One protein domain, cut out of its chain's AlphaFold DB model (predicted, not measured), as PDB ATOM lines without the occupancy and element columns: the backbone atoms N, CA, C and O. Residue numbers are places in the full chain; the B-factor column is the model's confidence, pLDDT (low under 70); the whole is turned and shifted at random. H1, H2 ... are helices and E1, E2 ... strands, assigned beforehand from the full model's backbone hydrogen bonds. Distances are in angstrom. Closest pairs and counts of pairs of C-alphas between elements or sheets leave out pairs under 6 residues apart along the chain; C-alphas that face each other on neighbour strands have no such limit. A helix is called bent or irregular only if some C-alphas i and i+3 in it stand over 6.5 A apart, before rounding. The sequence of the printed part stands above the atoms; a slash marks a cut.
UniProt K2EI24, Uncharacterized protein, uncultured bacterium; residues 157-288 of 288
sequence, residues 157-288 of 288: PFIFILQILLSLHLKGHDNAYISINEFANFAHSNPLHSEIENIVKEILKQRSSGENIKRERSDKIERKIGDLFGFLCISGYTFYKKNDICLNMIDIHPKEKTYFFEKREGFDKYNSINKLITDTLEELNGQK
ATOM      1  N   PRO A 157      30.470  25.972  10.507       95.31
ATOM      2  CA  PRO A 157      30.266  24.680   9.843       95.31
ATOM      3  C   PRO A 157      30.871  23.500  10.611       95.31
ATOM      4  O   PRO A 157      30.249  22.445  10.683       95.31
ATOM      5  N   PHE A 158      32.039  23.668  11.237       96.31
ATOM      6  CA  PHE A 158      32.631  22.608  12.057       96.31
ATOM      7  C   PHE A 158      31.784  22.307  13.298       96.31
ATOM      8  O   PHE A 158      31.508  21.145  13.582       96.31
ATOM      9  N   ILE A 159      31.309  23.346  13.990       97.88
ATOM     10  CA  ILE A 159      30.393  23.207  15.130       97.88
ATOM     11  C   ILE A 159      29.084  22.548  14.698       97.88
ATOM     12  O   ILE A 159      28.597  21.659  15.384       97.88
ATOM     13  N   PHE A 160      28.550  22.920  13.537       97.88
ATOM     14  CA  PHE A 160      27.329  22.347  12.980       97.88
ATOM     15  C   PHE A 160      27.462  20.840  12.709       97.88
ATOM     16  O   PHE A 160      26.596  20.062  13.102       97.88
ATOM     17  N   ILE A 161      28.580  20.408  12.114       97.75
ATOM     18  CA  ILE A 161      28.877  18.981  11.906       97.75
ATOM     19  C   ILE A 161      28.983  18.249  13.253       97.75
ATOM     20  O   ILE A 161      28.395  17.180  13.423       97.75
ATOM     21  N   LEU A 162      29.702  18.827  14.223       98.12
ATOM     22  CA  LEU A 162      29.861  18.228  15.550       98.12
ATOM     23  C   LEU A 162      28.533  18.143  16.311       98.12
ATOM     24  O   LEU A 162      28.295  17.134  16.964       98.12
ATOM     25  N   GLN A 163      27.646  19.134  16.187       97.69
ATOM     26  CA  GLN A 163      26.294  19.078  16.749       97.69
ATOM     27  C   GLN A 163      25.485  17.915  16.180       97.69
ATOM     28  O   GLN A 163      24.885  17.174  16.949       97.69
ATOM     29  N   ILE A 164      25.499  17.720  14.856       98.00
ATOM     30  CA  ILE A 164      24.788  16.602  14.219       98.00
ATOM     31  C   ILE A 164      25.321  15.267  14.745       98.00
ATOM     32  O   ILE A 164      24.541  14.416  15.169       98.00
ATOM     33  N   LEU A 165      26.644  15.089  14.755       97.81
ATOM     34  CA  LEU A 165      27.284  13.860  15.228       97.81
ATOM     35  C   LEU A 165      27.018  13.591  16.715       97.81
ATOM     36  O   LEU A 165      26.758  12.448  17.091       97.81
ATOM     37  N   LEU A 166      27.058  14.628  17.554       96.38
ATOM     38  CA  LEU A 166      26.781  14.520  18.985       96.38
ATOM     39  C   LEU A 166      25.303  14.191  19.241       96.38
ATOM     40  O   LEU A 166      25.008  13.297  20.031       96.38
ATOM     41  N   SER A 167      24.373  14.839  18.533       96.69
ATOM     42  CA  SER A 167      22.944  14.515  18.616       96.69
ATOM     43  C   SER A 167      22.651  13.098  18.118       96.69
ATOM     44  O   SER A 167      21.876  12.389  18.754       96.69
ATOM     45  N   LEU A 168      23.295  12.638  17.039       96.81
ATOM     46  CA  LEU A 168      23.199  11.247  16.576       96.81
ATOM     47  C   LEU A 168      23.709  10.260  17.632       96.81
ATOM     48  O   LEU A 168      23.033   9.273  17.917       96.81
ATOM     49  N   HIS A 169      24.854  10.554  18.255       94.62
ATOM     50  CA  HIS A 169      25.414   9.753  19.344       94.62
ATOM     51  C   HIS A 169      24.445   9.619  20.526       94.62
ATOM     52  O   HIS A 169      24.308   8.532  21.085       94.62
ATOM     53  N   LEU A 170      23.718  10.688  20.870       93.62
ATOM     54  CA  LEU A 170      22.694  10.670  21.921       93.62
ATOM     55  C   LEU A 170      21.470   9.809  21.572       93.62
ATOM     56  O   LEU A 170      20.782   9.345  22.478       93.62
ATOM     57  N   LYS A 171      21.182   9.577  20.283       94.62
ATOM     58  CA  LYS A 171      20.137   8.624  19.856       94.62
ATOM     59  C   LYS A 171      20.641   7.174  19.816       94.62
ATOM     60  O   LYS A 171      19.847   6.267  19.596       94.62
ATOM     61  N   GLY A 172      21.942   6.950  19.995       90.56
ATOM     62  CA  GLY A 172      22.577   5.635  20.052       90.56
ATOM     63  C   GLY A 172      24.031   5.705  19.589       90.56
ATOM     64  O   GLY A 172      24.328   6.309  18.560       90.56
ATOM     65  N   HIS A 173      24.943   5.065  20.321       84.19
ATOM     66  CA  HIS A 173      26.382   5.151  20.044       84.19
ATOM     67  C   HIS A 173      26.755   4.699  18.622       84.19
ATOM     68  O   HIS A 173      27.579   5.348  17.977       84.19
ATOM     69  N   ASP A 174      26.088   3.669  18.099       87.62
ATOM     70  CA  ASP A 174      26.307   3.161  16.739       87.62
ATOM     71  C   ASP A 174      25.822   4.115  15.639       87.62
ATOM     72  O   ASP A 174      26.222   3.979  14.486       87.62
ATOM     73  N   ASN A 175      25.005   5.117  15.983       91.38
ATOM     74  CA  ASN A 175      24.505   6.115  15.039       91.38
ATOM     75  C   ASN A 175      25.449   7.309  14.862       91.38
ATOM     76  O   ASN A 175      25.184   8.136  13.988       91.38
ATOM     77  N   ALA A 176      26.526   7.409  15.655       93.88
ATOM     78  CA  ALA A 176      27.442   8.553  15.741       93.88
ATOM     79  C   ALA A 176      28.371   8.716  14.518       93.88
ATOM     80  O   ALA A 176      29.579   8.937  14.652       93.88
ATOM     81  N   TYR A 177      27.813   8.594  13.319       96.56
ATOM     82  CA  TYR A 177      28.492   8.756  12.046       96.56
ATOM     83  C   TYR A 177      27.610   9.502  11.051       96.56
ATOM     84  O   TYR A 177      26.388   9.527  11.196       96.56
ATOM     85  N   ILE A 178      28.218  10.080  10.021       96.56
ATOM     86  CA  ILE A 178      27.499  10.650   8.883       96.56
ATOM     87  C   ILE A 178      28.329  10.512   7.604       96.56
ATOM     88  O   ILE A 178      29.541  10.741   7.602       96.56
ATOM     89  N   SER A 179      27.667  10.128   6.519       94.06
ATOM     90  CA  SER A 179      28.263  10.082   5.183       94.06
ATOM     91  C   SER A 179      28.213  11.455   4.506       94.06
ATOM     92  O   SER A 179      27.390  12.312   4.840       94.06
ATOM     93  N   ILE A 180      29.051  11.663   3.485       91.69
ATOM     94  CA  ILE A 180      28.986  12.879   2.654       91.69
ATOM     95  C   ILE A 180      27.599  13.024   2.006       91.69
ATOM     96  O   ILE A 180      27.062  14.127   1.963       91.69
ATOM     97  N   ASN A 181      26.998  11.922   1.546       90.00
ATOM     98  CA  ASN A 181      25.694  11.940   0.878       90.00
ATOM     99  C   ASN A 181      24.562  12.332   1.834       90.00
ATOM    100  O   ASN A 181      23.720  13.154   1.475       90.00
ATOM    101  N   GLU A 182      24.554  11.785   3.052       93.19
ATOM    102  CA  GLU A 182      23.595  12.172   4.092       93.19
ATOM    103  C   GLU A 182      23.751  13.650   4.445       93.19
ATOM    104  O   GLU A 182      22.767  14.390   4.467       93.19
ATOM    105  N   PHE A 183      24.988  14.107   4.657       94.38
ATOM    106  CA  PHE A 183      25.247  15.505   4.983       94.38
ATOM    107  C   PHE A 183      24.799  16.439   3.855       94.38
ATOM    108  O   PHE A 183      24.103  17.421   4.104       94.38
ATOM    109  N   ALA A 184      25.146  16.123   2.607       91.06
ATOM    110  CA  ALA A 184      24.770  16.923   1.447       91.06
ATOM    111  C   ALA A 184      23.247  17.005   1.257       91.06
ATOM    112  O   ALA A 184      22.732  18.043   0.848       91.06
ATOM    113  N   ASN A 185      22.526  15.923   1.558       90.38
ATOM    114  CA  ASN A 185      21.083  15.858   1.369       90.38
ATOM    115  C   ASN A 185      20.301  16.563   2.487       90.38
ATOM    116  O   ASN A 185      19.376  17.324   2.206       90.38
ATOM    117  N   PHE A 186      20.673  16.316   3.745       92.06
ATOM    118  CA  PHE A 186      19.876  16.727   4.904       92.06
ATOM    119  C   PHE A 186      20.407  17.972   5.619       92.06
ATOM    120  O   PHE A 186      19.620  18.715   6.197       92.06
ATOM    121  N   ALA A 187      21.723  18.203   5.603       93.00
ATOM    122  CA  ALA A 187      22.365  19.222   6.434       93.00
ATOM    123  C   ALA A 187      22.882  20.422   5.623       93.00
ATOM    124  O   ALA A 187      22.699  21.568   6.025       93.00
ATOM    125  N   HIS A 188      23.494  20.183   4.461       90.75
ATOM    126  CA  HIS A 188      24.049  21.243   3.609       90.75
ATOM    127  C   HIS A 188      22.971  22.220   3.107       90.75
ATOM    128  O   HIS A 188      23.194  23.427   3.066       90.75
ATOM    129  N   SER A 189      21.799  21.689   2.749       86.31
ATOM    130  CA  SER A 189      20.617  22.423   2.275       86.31
ATOM    131  C   SER A 189      19.903  23.227   3.369       86.31
ATOM    132  O   SER A 189      19.159  24.163   3.064       86.31
ATOM    133  N   ASN A 190      20.143  22.882   4.637       89.44
ATOM    134  CA  ASN A 190      19.541  23.507   5.809       89.44
ATOM    135  C   ASN A 190      20.616  23.889   6.853       89.44
ATOM    136  O   ASN A 190      20.693  23.275   7.920       89.44
ATOM    137  N   PRO A 191      21.467  24.894   6.562       91.44
ATOM    138  CA  PRO A 191      22.614  25.293   7.385       91.44
ATOM    139  C   PRO A 191      22.214  26.089   8.644       91.44
ATOM    140  O   PRO A 191      22.765  27.158   8.916       91.44
ATOM    141  N   LEU A 192      21.236  25.608   9.413       92.88
ATOM    142  CA  LEU A 192      20.704  26.287  10.594       92.88
ATOM    143  C   LEU A 192      20.998  25.488  11.863       92.88
ATOM    144  O   LEU A 192      20.465  24.400  12.064       92.88
ATOM    145  N   HIS A 193      21.777  26.071  12.777       94.19
ATOM    146  CA  HIS A 193      22.083  25.466  14.082       94.19
ATOM    147  C   HIS A 193      20.834  25.141  14.926       94.19
ATOM    148  O   HIS A 193      20.901  24.292  15.809       94.19
ATOM    149  N   SER A 194      19.693  25.788  14.665       93.31
ATOM    150  CA  SER A 194      18.410  25.494  15.319       93.31
ATOM    151  C   SER A 194      17.716  24.233  14.793       93.31
ATOM    152  O   SER A 194      16.869  23.678  15.481       93.31
ATOM    153  N   GLU A 195      18.073  23.760  13.597       94.69
ATOM    154  CA  GLU A 195      17.391  22.658  12.905       94.69
ATOM    155  C   GLU A 195      18.059  21.290  13.121       94.69
ATOM    156  O   GLU A 195      17.644  20.294  12.529       94.69
ATOM    157  N   ILE A 196      19.069  21.209  13.995       96.06
ATOM    158  CA  ILE A 196      19.866  19.993  14.237       96.06
ATOM    159  C   ILE A 196      18.987  18.780  14.555       96.06
ATOM    160  O   ILE A 196      19.148  17.730  13.937       96.06
ATOM    161  N   GLU A 197      18.024  18.908  15.471       95.50
ATOM    162  CA  GLU A 197      17.159  17.779  15.841       95.50
ATOM    163  C   GLU A 197      16.277  17.310  14.675       95.50
ATOM    164  O   GLU A 197      16.004  16.114  14.562       95.50
ATOM    165  N   ASN A 198      15.848  18.216  13.791       95.62
ATOM    166  CA  ASN A 198      15.069  17.854  12.606       95.62
ATOM    167  C   ASN A 198      15.948  17.132  11.576       95.62
ATOM    168  O   ASN A 198      15.562  16.079  11.077       95.62
ATOM    169  N   ILE A 199      17.163  17.633  11.334       96.00
ATOM    170  CA  ILE A 199      18.152  16.997  10.449       96.00
ATOM    171  C   ILE A 199      18.471  15.576  10.931       96.00
ATOM    172  O   ILE A 199      18.441  14.628  10.148       96.00
ATOM    173  N   VAL A 200      18.724  15.407  12.231       96.94
ATOM    174  CA  VAL A 200      19.034  14.105  12.841       96.94
ATOM    175  C   VAL A 200      17.866  13.129  12.703       96.94
ATOM    176  O   VAL A 200      18.082  11.961  12.375       96.94
ATOM    177  N   LYS A 201      16.623  13.587  12.905       95.81
ATOM    178  CA  LYS A 201      15.427  12.754  12.699       95.81
ATOM    179  C   LYS A 201      15.309  12.271  11.256       95.81
ATOM    180  O   LYS A 201      15.055  11.086  11.053       95.81
ATOM    181  N   GLU A 202      15.513  13.147  10.274       94.56
ATOM    182  CA  GLU A 202      15.430  12.773   8.856       94.56
ATOM    183  C   GLU A 202      16.534  11.785   8.453       94.56
ATOM    184  O   GLU A 202      16.246  10.803   7.768       94.56
ATOM    185  N   ILE A 203      17.762  11.959   8.958       95.00
ATOM    186  CA  ILE A 203      18.855  10.993   8.758       95.00
ATOM    187  C   ILE A 203      18.469   9.617   9.315       95.00
ATOM    188  O   ILE A 203      18.545   8.613   8.611       95.00
ATOM    189  N   LEU A 204      18.018   9.548  10.572       95.38
ATOM    190  CA  LEU A 204      17.666   8.272  11.207       95.38
ATOM    191  C   LEU A 204      16.466   7.597  10.535       95.38
ATOM    192  O   LEU A 204      16.440   6.373  10.390       95.38
ATOM    193  N   LYS A 205      15.488   8.389  10.088       94.19
ATOM    194  CA  LYS A 205      14.342   7.905   9.318       94.19
ATOM    195  C   LYS A 205      14.789   7.294   7.990       94.19
ATOM    196  O   LYS A 205      14.351   6.190   7.677       94.19
ATOM    197  N   GLN A 206      15.683   7.960   7.255       93.06
ATOM    198  CA  GLN A 206      16.226   7.446   5.996       93.06
ATOM    199  C   GLN A 206      17.043   6.163   6.201       93.06
ATOM    200  O   GLN A 206      16.887   5.208   5.440       93.06
ATOM    201  N   ARG A 207      17.858   6.090   7.259       93.56
ATOM    202  CA  ARG A 207      18.586   4.859   7.615       93.56
ATOM    203  C   ARG A 207      17.643   3.697   7.919       93.56
ATOM    204  O   ARG A 207      17.915   2.572   7.515       93.56
ATOM    205  N   SER A 208      16.537   3.974   8.608       91.88
ATOM    206  CA  SER A 208      15.552   2.959   9.002       91.88
ATOM    207  C   SER A 208      14.683   2.484   7.834       91.88
ATOM    208  O   SER A 208      14.290   1.323   7.807       91.88
ATOM    209  N   SER A 209      14.376   3.359   6.869       89.69
ATOM    210  CA  SER A 209      13.588   2.994   5.686       89.69
ATOM    211  C   SER A 209      14.396   2.223   4.638       89.69
ATOM    212  O   SER A 209      13.808   1.555   3.792       89.69
ATOM    213  N   GLY A 210      15.731   2.319   4.669       82.06
ATOM    214  CA  GLY A 210      16.612   1.715   3.666       82.06
ATOM    215  C   GLY A 210      16.476   2.346   2.275       82.06
ATOM    216  O   GLY A 210      17.016   1.822   1.301       82.06
ATOM    217  N   GLU A 211      15.754   3.464   2.160       81.75
ATOM    218  CA  GLU A 211      15.586   4.168   0.895       81.75
ATOM    219  C   GLU A 211      16.893   4.845   0.488       81.75
ATOM    220  O   GLU A 211      17.485   5.613   1.248       81.75
ATOM    221  N   ASN A 212      17.336   4.601  -0.743       76.50
ATOM    222  CA  ASN A 212      18.514   5.273  -1.275       76.50
ATOM    223  C   ASN A 212      18.247   6.769  -1.481       76.50
ATOM    224  O   ASN A 212      17.226   7.163  -2.050       76.50
ATOM    225  N   ILE A 213      19.207   7.599  -1.072       80.12
ATOM    226  CA  ILE A 213      19.169   9.050  -1.269       80.12
ATOM    227  C   ILE A 213      19.173   9.350  -2.775       80.12
ATOM    228  O   ILE A 213      20.156   9.094  -3.469       80.12
ATOM    229  N   LYS A 214      18.076   9.920  -3.283       68.31
ATOM    230  CA  LYS A 214      17.903  10.305  -4.695       68.31
ATOM    231  C   LYS A 214      18.386  11.735  -4.954       68.31
ATOM    232  O   LYS A 214      17.623  12.569  -5.436       68.31
ATOM    233  N   ARG A 215      19.633  12.041  -4.598       78.56
ATOM    234  CA  ARG A 215      20.264  13.329  -4.926       78.56
ATOM    235  C   ARG A 215      21.253  13.125  -6.067       78.56
ATOM    236  O   ARG A 215      22.087  12.225  -6.002       78.56
ATOM    237  N   GLU A 216      21.175  13.974  -7.085       74.00
ATOM    238  CA  GLU A 216      22.202  14.032  -8.121       74.00
ATOM    239  C   GLU A 216      23.521  14.509  -7.501       74.00
ATOM    240  O   GLU A 216      23.568  15.518  -6.788       74.00
ATOM    241  N   ARG A 217      24.587  13.734  -7.713       74.19
ATOM    242  CA  ARG A 217      25.898  14.010  -7.128       74.19
ATOM    243  C   ARG A 217      26.460  15.301  -7.722       74.19
ATOM    244  O   ARG A 217      26.481  15.466  -8.937       74.19
ATOM    245  N   SER A 218      26.973  16.185  -6.873       80.12
ATOM    246  CA  SER A 218      27.644  17.413  -7.301       80.12
ATOM    247  C   SER A 218      29.072  17.427  -6.783       80.12
ATOM    248  O   SER A 218      29.315  17.739  -5.623       80.12
ATOM    249  N   ASP A 219      30.059  17.164  -7.637       74.12
ATOM    250  CA  ASP A 219      31.463  17.137  -7.199       74.12
ATOM    251  C   ASP A 219      31.908  18.433  -6.501       74.12
ATOM    252  O   ASP A 219      32.772  18.409  -5.623       74.12
ATOM    253  N   LYS A 220      31.267  19.565  -6.816       80.81
ATOM    254  CA  LYS A 220      31.492  20.843  -6.134       80.81
ATOM    255  C   LYS A 220      31.076  20.815  -4.658       80.81
ATOM    256  O   LYS A 220      31.819  21.340  -3.834       80.81
ATOM    257  N   ILE A 221      29.924  20.234  -4.324       84.25
ATOM    258  CA  ILE A 221      29.409  20.167  -2.947       84.25
ATOM    259  C   ILE A 221      30.152  19.070  -2.174       84.25
ATOM    260  O   ILE A 221      30.700  19.318  -1.101       84.25
ATOM    261  N   GLU A 222      30.249  17.879  -2.757       86.00
ATOM    262  CA  GLU A 222      30.821  16.689  -2.130       86.00
ATOM    263  C   GLU A 222      32.291  16.900  -1.764       86.00
ATOM    264  O   GLU A 222      32.705  16.559  -0.655       86.00
ATOM    265  N   ARG A 223      33.072  17.528  -2.655       82.75
ATOM    266  CA  ARG A 223      34.473  17.872  -2.376       82.75
ATOM    267  C   ARG A 223      34.594  18.821  -1.189       82.75
ATOM    268  O   ARG A 223      35.447  18.618  -0.336       82.75
ATOM    269  N   LYS A 224      33.725  19.830  -1.102       85.31
ATOM    270  CA  LYS A 224      33.770  20.834  -0.034       85.31
ATOM    271  C   LYS A 224      33.336  20.301   1.324       85.31
ATOM    272  O   LYS A 224      33.933  20.659   2.338       85.31
ATOM    273  N   ILE A 225      32.356  19.403   1.347       89.25
ATOM    274  CA  ILE A 225      32.020  18.639   2.553       89.25
ATOM    275  C   ILE A 225      33.208  17.753   2.947       89.25
ATOM    276  O   ILE A 225      33.593  17.737   4.115       89.25
ATOM    277  N   GLY A 226      33.832  17.079   1.976       88.31
ATOM    278  CA  GLY A 226      35.041  16.278   2.180       88.31
ATOM    279  C   GLY A 226      36.194  17.069   2.808       88.31
ATOM    280  O   GLY A 226      36.795  16.595   3.771       88.31
ATOM    281  N   ASP A 227      36.448  18.292   2.336       86.31
ATOM    282  CA  ASP A 227      37.471  19.189   2.891       86.31
ATOM    283  C   ASP A 227      37.193  19.502   4.380       86.31
ATOM    284  O   ASP A 227      38.087  19.424   5.224       86.31
ATOM    285  N   LEU A 228      35.939  19.798   4.743       90.88
ATOM    286  CA  LEU A 228      35.559  20.055   6.139       90.88
ATOM    287  C   LEU A 228      35.685  18.799   7.014       90.88
ATOM    288  O   LEU A 228      36.170  18.861   8.145       90.88
ATOM    289  N   PHE A 229      35.266  17.655   6.479       91.94
ATOM    290  CA  PHE A 229      35.317  16.361   7.156       91.94
ATOM    291  C   PHE A 229      36.753  15.932   7.439       91.94
ATOM    292  O   PHE A 229      37.067  15.527   8.561       91.94
ATOM    293  N   GLY A 230      37.646  16.065   6.460       89.06
ATOM    294  CA  GLY A 230      39.044  15.712   6.652       89.06
ATOM    295  C   GLY A 230      39.762  16.664   7.610       89.06
ATOM    296  O   GLY A 230      40.570  16.199   8.412       89.06
ATOM    297  N   PHE A 231      39.400  17.954   7.649       90.12
ATOM    298  CA  PHE A 231      39.928  18.863   8.672       90.12
ATOM    299  C   PHE A 231      39.516  18.437  10.090       90.12
ATOM    300  O   PHE A 231      40.365  18.365  10.983       90.12
ATOM    301  N   LEU A 232      38.242  18.071  10.290       92.38
ATOM    302  CA  LEU A 232      37.772  17.513  11.564       92.38
ATOM    303  C   LEU A 232      38.493  16.207  11.930       92.38
ATOM    304  O   LEU A 232      38.844  16.008  13.096       92.38
ATOM    305  N   CYS A 233      38.803  15.360  10.948       91.38
ATOM    306  CA  CYS A 233      39.550  14.130  11.205       91.38
ATOM    307  C   CYS A 233      40.978  14.423  11.681       91.38
ATOM    308  O   CYS A 233      41.427  13.876  12.686       91.38
ATOM    309  N   ILE A 234      41.686  15.335  11.012       89.25
ATOM    310  CA  ILE A 234      43.067  15.689  11.374       89.25
ATOM    311  C   ILE A 234      43.124  16.391  12.736       89.25
ATOM    312  O   ILE A 234      44.088  16.222  13.484       89.25
ATOM    313  N   SER A 235      42.079  17.140  13.092       91.19
ATOM    314  CA  SER A 235      41.956  17.750  14.418       91.19
ATOM    315  C   SER A 235      41.713  16.750  15.558       91.19
ATOM    316  O   SER A 235      41.842  17.112  16.727       91.19
ATOM    317  N   GLY A 236      41.351  15.502  15.240       90.69
ATOM    318  CA  GLY A 236      41.072  14.448  16.215       90.69
ATOM    319  C   GLY A 236      39.687  14.518  16.867       90.69
ATOM    320  O   GLY A 236      39.452  13.803  17.844       90.69
ATOM    321  N   TYR A 237      38.767  15.348  16.361       93.69
ATOM    322  CA  TYR A 237      37.361  15.366  16.800       93.69
ATOM    323  C   TYR A 237      36.515  14.291  16.111       93.69
ATOM    324  O   TYR A 237      35.506  13.848  16.660       93.69
ATOM    325  N   THR A 238      36.931  13.849  14.927       94.50
ATOM    326  CA  THR A 238      36.300  12.764  14.173       94.50
ATOM    327  C   THR A 238      37.358  11.811  13.620       94.50
ATOM    328  O   THR A 238      38.558  12.066  13.727       94.50
ATOM    329  N   PHE A 239      36.926  10.692  13.050       93.19
ATOM    330  CA  PHE A 239      37.781   9.781  12.290       93.19
ATOM    331  C   PHE A 239      36.998   9.171  11.125       93.19
ATOM    332  O   PHE A 239      35.771   9.096  11.178       93.19
ATOM    333  N   TYR A 240      37.694   8.715  10.083       91.56
ATOM    334  CA  TYR A 240      37.055   8.000   8.980       91.56
ATOM    335  C   TYR A 240      36.862   6.521   9.310       91.56
ATOM    336  O   TYR A 240      37.800   5.829   9.711       91.56
ATOM    337  N   LYS A 241      35.655   6.017   9.052       89.69
ATOM    338  CA  LYS A 241      35.347   4.586   8.992       89.69
ATOM    339  C   LYS A 241      34.726   4.308   7.627       89.69
ATOM    340  O   LYS A 241      33.576   4.654   7.380       89.69
ATOM    341  N   LYS A 242      35.489   3.673   6.731       86.81
ATOM    342  CA  LYS A 242      35.130   3.545   5.305       86.81
ATOM    343  C   LYS A 242      34.933   4.936   4.675       86.81
ATOM    344  O   LYS A 242      35.896   5.689   4.617       86.81
ATOM    345  N   ASN A 243      33.716   5.272   4.243       84.19
ATOM    346  CA  ASN A 243      33.384   6.545   3.592       84.19
ATOM    347  C   ASN A 243      32.646   7.525   4.522       84.19
ATOM    348  O   ASN A 243      32.238   8.599   4.079       84.19
ATOM    349  N   ASP A 244      32.489   7.162   5.795       92.00
ATOM    350  CA  ASP A 244      31.744   7.938   6.780       92.00
ATOM    351  C   ASP A 244      32.704   8.571   7.780       92.00
ATOM    352  O   ASP A 244      33.734   7.981   8.130       92.00
ATOM    353  N   ILE A 245      32.353   9.757   8.271       94.94
ATOM    354  CA  ILE A 245      33.013  10.306   9.453       94.94
ATOM    355  C   ILE A 245      32.270   9.856  10.698       94.94
ATOM    356  O   ILE A 245      31.043   9.894  10.745       94.94
ATOM    357  N   CYS A 246      33.016   9.450  11.715       95.75
ATOM    358  CA  CYS A 246      32.502   9.063  13.019       95.75
ATOM    359  C   CYS A 246      32.975  10.052  14.082       95.75
ATOM    360  O   CYS A 246      34.095  10.562  14.009       95.75
ATOM    361  N   LEU A 247      32.137  10.303  15.087       95.38
ATOM    362  CA  LEU A 247      32.520  11.100  16.248       95.38
ATOM    363  C   LEU A 247      33.645  10.395  17.018       95.38
ATOM    364  O   LEU A 247      33.511   9.227  17.386       95.38
ATOM    365  N   ASN A 248      34.750  11.095  17.282       92.62
ATOM    366  CA  ASN A 248      35.843  10.529  18.061       92.62
ATOM    367  C   ASN A 248      35.602  10.727  19.562       92.62
ATOM    368  O   ASN A 248      35.834  11.810  20.104       92.62
ATOM    369  N   MET A 249      35.187   9.651  20.228       90.12
ATOM    370  CA  MET A 249      34.977   9.614  21.678       90.12
ATOM    371  C   MET A 249      36.210   9.151  22.462       90.12
ATOM    372  O   MET A 249      36.151   9.063  23.683       90.12
ATOM    373  N   ILE A 250      37.326   8.874  21.782       86.31
ATOM    374  CA  ILE A 250      38.573   8.493  22.438       86.31
ATOM    375  C   ILE A 250      39.222   9.741  23.036       86.31
ATOM    376  O   ILE A 250      39.465  10.737  22.342       86.31
ATOM    377  N   ASP A 251      39.538   9.659  24.321       81.94
ATOM    378  CA  ASP A 251      40.348  10.641  25.026       81.94
ATOM    379  C   ASP A 251      41.745  10.084  25.335       81.94
ATOM    380  O   ASP A 251      41.991   8.876  25.253       81.94
ATOM    381  N   ILE A 252      42.682  10.980  25.645       80.06
ATOM    382  CA  ILE A 252      44.081  10.643  25.918       80.06
ATOM    383  C   ILE A 252      44.462  11.215  27.272       80.06
ATOM    384  O   ILE A 252      44.419  12.425  27.488       80.06
ATOM    385  N   HIS A 253      44.936  10.354  28.168       78.38
ATOM    386  CA  HIS A 253      45.426  10.819  29.453       78.38
ATOM    387  C   HIS A 253      46.707  11.654  29.246       78.38
ATOM    388  O   HIS A 253      47.693  11.145  28.705       78.38
ATOM    389  N   PRO A 254      46.768  12.924  29.682       70.56
ATOM    390  CA  PRO A 254      47.844  13.838  29.304       70.56
ATOM    391  C   PRO A 254      49.213  13.428  29.859       70.56
ATOM    392  O   PRO A 254      50.224  13.700  29.207       70.56
ATOM    393  N   LYS A 255      49.247  12.762  31.026       78.12
ATOM    394  CA  LYS A 255      50.480  12.261  31.665       78.12
ATOM    395  C   LYS A 255      50.865  10.867  31.155       78.12
ATOM    396  O   LYS A 255      51.904  10.714  30.535       78.12
ATOM    397  N   GLU A 256      49.993   9.886  31.375       80.00
ATOM    398  CA  GLU A 256      50.188   8.475  30.996       80.00
ATOM    399  C   GLU A 256      50.182   8.193  29.485       80.00
ATOM    400  O   GLU A 256      50.641   7.138  29.066       80.00
ATOM    401  N   LYS A 257      49.660   9.109  28.656       80.19
ATOM    402  CA  LYS A 257      49.489   8.931  27.200       80.19
ATOM    403  C   LYS A 257      48.648   7.707  26.808       80.19
ATOM    404  O   LYS A 257      48.712   7.249  25.672       80.19
ATOM    405  N   THR A 258      47.827   7.202  27.726       81.31
ATOM    406  CA  THR A 258      46.907   6.088  27.482       81.31
ATOM    407  C   THR A 258      45.608   6.575  26.856       81.31
ATOM    408  O   THR A 258      45.032   7.565  27.317       81.31
ATOM    409  N   TYR A 259      45.122   5.837  25.863       82.81
ATOM    410  CA  TYR A 259      43.844   6.077  25.199       82.81
ATOM    411  C   TYR A 259      42.710   5.384  25.953       82.81
ATOM    412  O   TYR A 259      42.875   4.255  26.416       82.81
ATOM    413  N   PHE A 260      41.555   6.034  26.062       80.88
ATOM    414  CA  PHE A 260      40.374   5.442  26.688       80.88
ATOM    415  C   PHE A 260      39.077   5.984  26.078       80.88
ATOM    416  O   PHE A 260      39.040   7.098  25.563       80.88
ATOM    417  N   PHE A 261      38.020   5.171  26.120       72.94
ATOM    418  CA  PHE A 261      36.700   5.493  25.557       72.94
ATOM    419  C   PHE A 261      35.701   6.003  26.602       72.94
ATOM    420  O   PHE A 261      34.758   6.711  26.265       72.94
ATOM    421  N   GLU A 262      35.882   5.617  27.864       69.81
ATOM    422  CA  GLU A 262      34.939   5.912  28.939       69.81
ATOM    423  C   GLU A 262      35.332   7.162  29.717       69.81
ATOM    424  O   GLU A 262      36.498   7.546  29.780       69.81
ATOM    425  N   LYS A 263      34.353   7.784  30.368       74.06
ATOM    426  CA  LYS A 263      34.603   8.914  31.257       74.06
ATOM    427  C   LYS A 263      35.602   8.525  32.351       74.06
ATOM    428  O   LYS A 263      35.409   7.539  33.057       74.06
ATOM    429  N   ARG A 264      36.629   9.352  32.538       70.88
ATOM    430  CA  ARG A 264      37.532   9.296  33.693       70.88
ATOM    431  C   ARG A 264      37.410  10.582  34.500       70.88
ATOM    432  O   ARG A 264      36.890  11.590  34.023       70.88
ATOM    433  N   GLU A 265      37.855  10.556  35.749       70.44
ATOM    434  CA  GLU A 265      37.837  11.745  36.601       70.44
ATOM    435  C   GLU A 265      38.636  12.884  35.942       70.44
ATOM    436  O   GLU A 265      39.808  12.725  35.612       70.44
ATOM    437  N   GLY A 266      37.970  14.011  35.672       67.19
ATOM    438  CA  GLY A 266      38.555  15.147  34.954       67.19
ATOM    439  C   GLY A 266      38.661  14.999  33.427       67.19
ATOM    440  O   GLY A 266      39.054  15.964  32.774       67.19
ATOM    441  N   PHE A 267      38.275  13.855  32.846       74.50
ATOM    442  CA  PHE A 267      38.352  13.595  31.404       74.50
ATOM    443  C   PHE A 267      37.039  13.048  30.862       74.50
ATOM    444  O   PHE A 267      36.646  11.903  31.099       74.50
ATOM    445  N   ASP A 268      36.354  13.899  30.117       83.00
ATOM    446  CA  ASP A 268      35.051  13.601  29.558       83.00
ATOM    447  C   ASP A 268      34.978  14.216  28.163       83.00
ATOM    448  O   ASP A 268      34.687  15.403  27.988       83.00
ATOM    449  N   LYS A 269      35.304  13.395  27.160       86.81
ATOM    450  CA  LYS A 269      35.339  13.809  25.756       86.81
ATOM    451  C   LYS A 269      33.988  14.352  25.297       86.81
ATOM    452  O   LYS A 269      33.959  15.359  24.591       86.81
ATOM    453  N   TYR A 270      32.889  13.734  25.741       88.94
ATOM    454  CA  TYR A 270      31.534  14.213  25.468       88.94
ATOM    455  C   TYR A 270      31.369  15.642  25.981       88.94
ATOM    456  O   TYR A 270      31.063  16.543  25.204       88.94
ATOM    457  N   ASN A 271      31.655  15.871  27.265       88.81
ATOM    458  CA  ASN A 271      31.522  17.195  27.864       88.81
ATOM    459  C   ASN A 271      32.495  18.212  27.260       88.81
ATOM    460  O   ASN A 271      32.128  19.371  27.104       88.81
ATOM    461  N   SER A 272      33.702  17.806  26.862       89.56
ATOM    462  CA  SER A 272      34.643  18.691  26.170       89.56
ATOM    463  C   SER A 272      34.119  19.141  24.803       89.56
ATOM    464  O   SER A 272      34.276  20.312  24.453       89.56
ATOM    465  N   ILE A 273      33.538  18.229  24.017       93.62
ATOM    466  CA  ILE A 273      32.954  18.554  22.707       93.62
ATOM    467  C   ILE A 273      31.689  19.392  22.900       93.62
ATOM    468  O   ILE A 273      31.540  20.424  22.252       93.62
ATOM    469  N   ASN A 274      30.815  18.991  23.825       94.12
ATOM    470  CA  ASN A 274      29.592  19.719  24.138       94.12
ATOM    471  C   ASN A 274      29.898  21.144  24.608       94.12
ATOM    472  O   ASN A 274      29.316  22.090  24.097       94.12
ATOM    473  N   LYS A 275      30.884  21.318  25.494       93.94
ATOM    474  CA  LYS A 275      31.325  22.638  25.946       93.94
ATOM    475  C   LYS A 275      31.849  23.493  24.793       93.94
ATOM    476  O   LYS A 275      31.443  24.637  24.668       93.94
ATOM    477  N   LEU A 276      32.695  22.942  23.915       95.44
ATOM    478  CA  LEU A 276      33.158  23.662  22.720       95.44
ATOM    479  C   LEU A 276      31.983  24.150  21.858       95.44
ATOM    480  O   LEU A 276      32.002  25.285  21.384       95.44
ATOM    481  N   ILE A 277      30.978  23.297  21.653       96.31
ATOM    482  CA  ILE A 277      29.762  23.643  20.913       96.31
ATOM    483  C   ILE A 277      29.005  24.764  21.631       96.31
ATOM    484  O   ILE A 277      28.728  25.787  21.008       96.31
ATOM    485  N   THR A 278      28.688  24.591  22.916       94.75
ATOM    486  CA  THR A 278      27.909  25.554  23.705       94.75
ATOM    487  C   THR A 278      28.602  26.911  23.772       94.75
ATOM    488  O   THR A 278      27.999  27.894  23.347       94.75
ATOM    489  N   ASP A 279      29.878  26.951  24.172       94.31
ATOM    490  CA  ASP A 279      30.675  28.181  24.266       94.31
ATOM    491  C   ASP A 279      30.672  28.929  22.911       94.31
ATOM    492  O   ASP A 279      30.421  30.131  22.841       94.31
ATOM    493  N   THR A 280      30.863  28.207  21.796       94.06
ATOM    494  CA  THR A 280      30.904  28.825  20.455       94.06
ATOM    495  C   THR A 280      29.540  29.368  20.006       94.06
ATOM    496  O   THR A 280      29.467  30.374  19.294       94.06
ATOM    497  N   LEU A 281      28.441  28.706  20.373       92.81
ATOM    498  CA  LEU A 281      27.092  29.145  20.006       92.81
ATOM    499  C   LEU A 281      26.602  30.307  20.870       92.81
ATOM    500  O   LEU A 281      25.882  31.170  20.365       92.81
ATOM    501  N   GLU A 282      26.999  30.358  22.139       91.12
ATOM    502  CA  GLU A 282      26.763  31.512  23.008       91.12
ATOM    503  C   GLU A 282      27.444  32.762  22.442       91.12
ATOM    504  O   GLU A 282      26.785  33.789  22.266       91.12
ATOM    505  N   GLU A 283      28.713  32.652  22.030       88.00
ATOM    506  CA  GLU A 283      29.425  33.731  21.332       88.00
ATOM    507  C   GLU A 283      28.707  34.160  20.043       88.00
ATOM    508  O   GLU A 283      28.560  35.354  19.776       88.00
ATOM    509  N   LEU A 284      28.225  33.204  19.241       85.38
ATOM    510  CA  LEU A 284      27.512  33.502  17.996       85.38
ATOM    511  C   LEU A 284      26.194  34.256  18.248       85.38
ATOM    512  O   LEU A 284      25.846  35.157  17.481       85.38
ATOM    513  N   ASN A 285      25.465  33.896  19.306       78.31
ATOM    514  CA  ASN A 285      24.202  34.533  19.682       78.31
ATOM    515  C   ASN A 285      24.398  35.904  20.341       78.31
ATOM    516  O   ASN A 285      23.556  36.778  20.147       78.31
ATOM    517  N   GLY A 286      25.500  36.105  21.070       69.94
ATOM    518  CA  GLY A 286      25.873  37.392  21.666       69.94
ATOM    519  C   GLY A 286      26.390  38.433  20.662       69.94
ATOM    520  O   GLY A 286      26.469  39.609  20.993       69.94
ATOM    521  N   GLN A 287      26.713  38.024  19.430       57.97
ATOM    522  CA  GLN A 287      27.133  38.900  18.322       57.97
ATOM    523  C   GLN A 287      25.961  39.402  17.445       57.97
ATOM    524  O   GLN A 287      26.191  39.791  16.289       57.97
ATOM    525  N   LYS A 288      24.719  39.316  17.945       41.50
ATOM    526  CA  LYS A 288      23.506  39.822  17.282       41.50
ATOM    527  C   LYS A 288      23.265  41.297  17.562       41.50
ATOM    528  O   LYS A 288      23.421  41.705  18.730       41.50
TER     529      LYS A 288
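AT A GLANCE: This is residues 157 to 288 of the 288 residues of an uncharacterized protein of uncultured bacterium (UniProt K2EI24). Helix H1 runs through the core, with H3 and H5 packed on it, and a small three-stranded sheet has one face covered by H1 and H4. The long link of residues 248 to 268 makes one end of the longest axis, and residues 282 to 288 stick out. The printed part has 132 residues, mostly helix, in the order H1 E1 H2 H3 H4 E2 E3 H5; the sheet, E1 E3 E2, is antiparallel. It is compact, radius of gyration of the C-alphas 15.5 A, spanning 49 by 40 by 27 A.

IN THESE COORDINATES: H1, residues 157 to 170, begins at C-alpha 157 (30.266, 24.680, 9.843) and is 20.0 A long. E1 is 177 to 179, H2 180 to 187. H3, 193 to 209, 25.4 A, is irregular: C-alphas 194 and 197 are 7.8 A apart. H4, 219 to 234, is 21.9 A. E2 is 238 to 241, E3 244 to 247. H5, 269 to 286, 25.7 A, ends at C-alpha 286 (25.873, 37.392, 21.666).

HOW THE PARTS SIT: H1 touches H3 residues 193 to 200, closest C-alphas Ile 164 and Ile 196, 6.0 A. H1 touches H5 residues 273 to 280, closest C-alphas Ile 159 and Ile 277, 5.8 A, at a steep tilt of 47 degrees, opposite ways. H1 and H4 are on the same face of the sheet: two layers, helices on one face. H4's height over the sheet is 10.2 A. H2 only grazes the sheet; it touches H4, closest C-alphas Ile 180 and Glu 222, 6.4 A. Across the antiparallel neighbours E1 and E3, N 178 and O 245 are within hydrogen-bond range at 2.9 A; in the hairpin E2 and E3, N 246 and O 239 are within hydrogen-bond range at 2.8 A. Every O i to N i+4 pair is within range in H1, H2 and H5, 11 of 13 in H3, 11 of 12 in H4.

THE WHOLE: The C-alphas farthest apart, Lys 214 and Lys 255, are 48.9 A apart. The printed part has no cut; E3 to H5 is a long link. Under pLDDT 70 are residues 214, 262, 266 and 286 to 288.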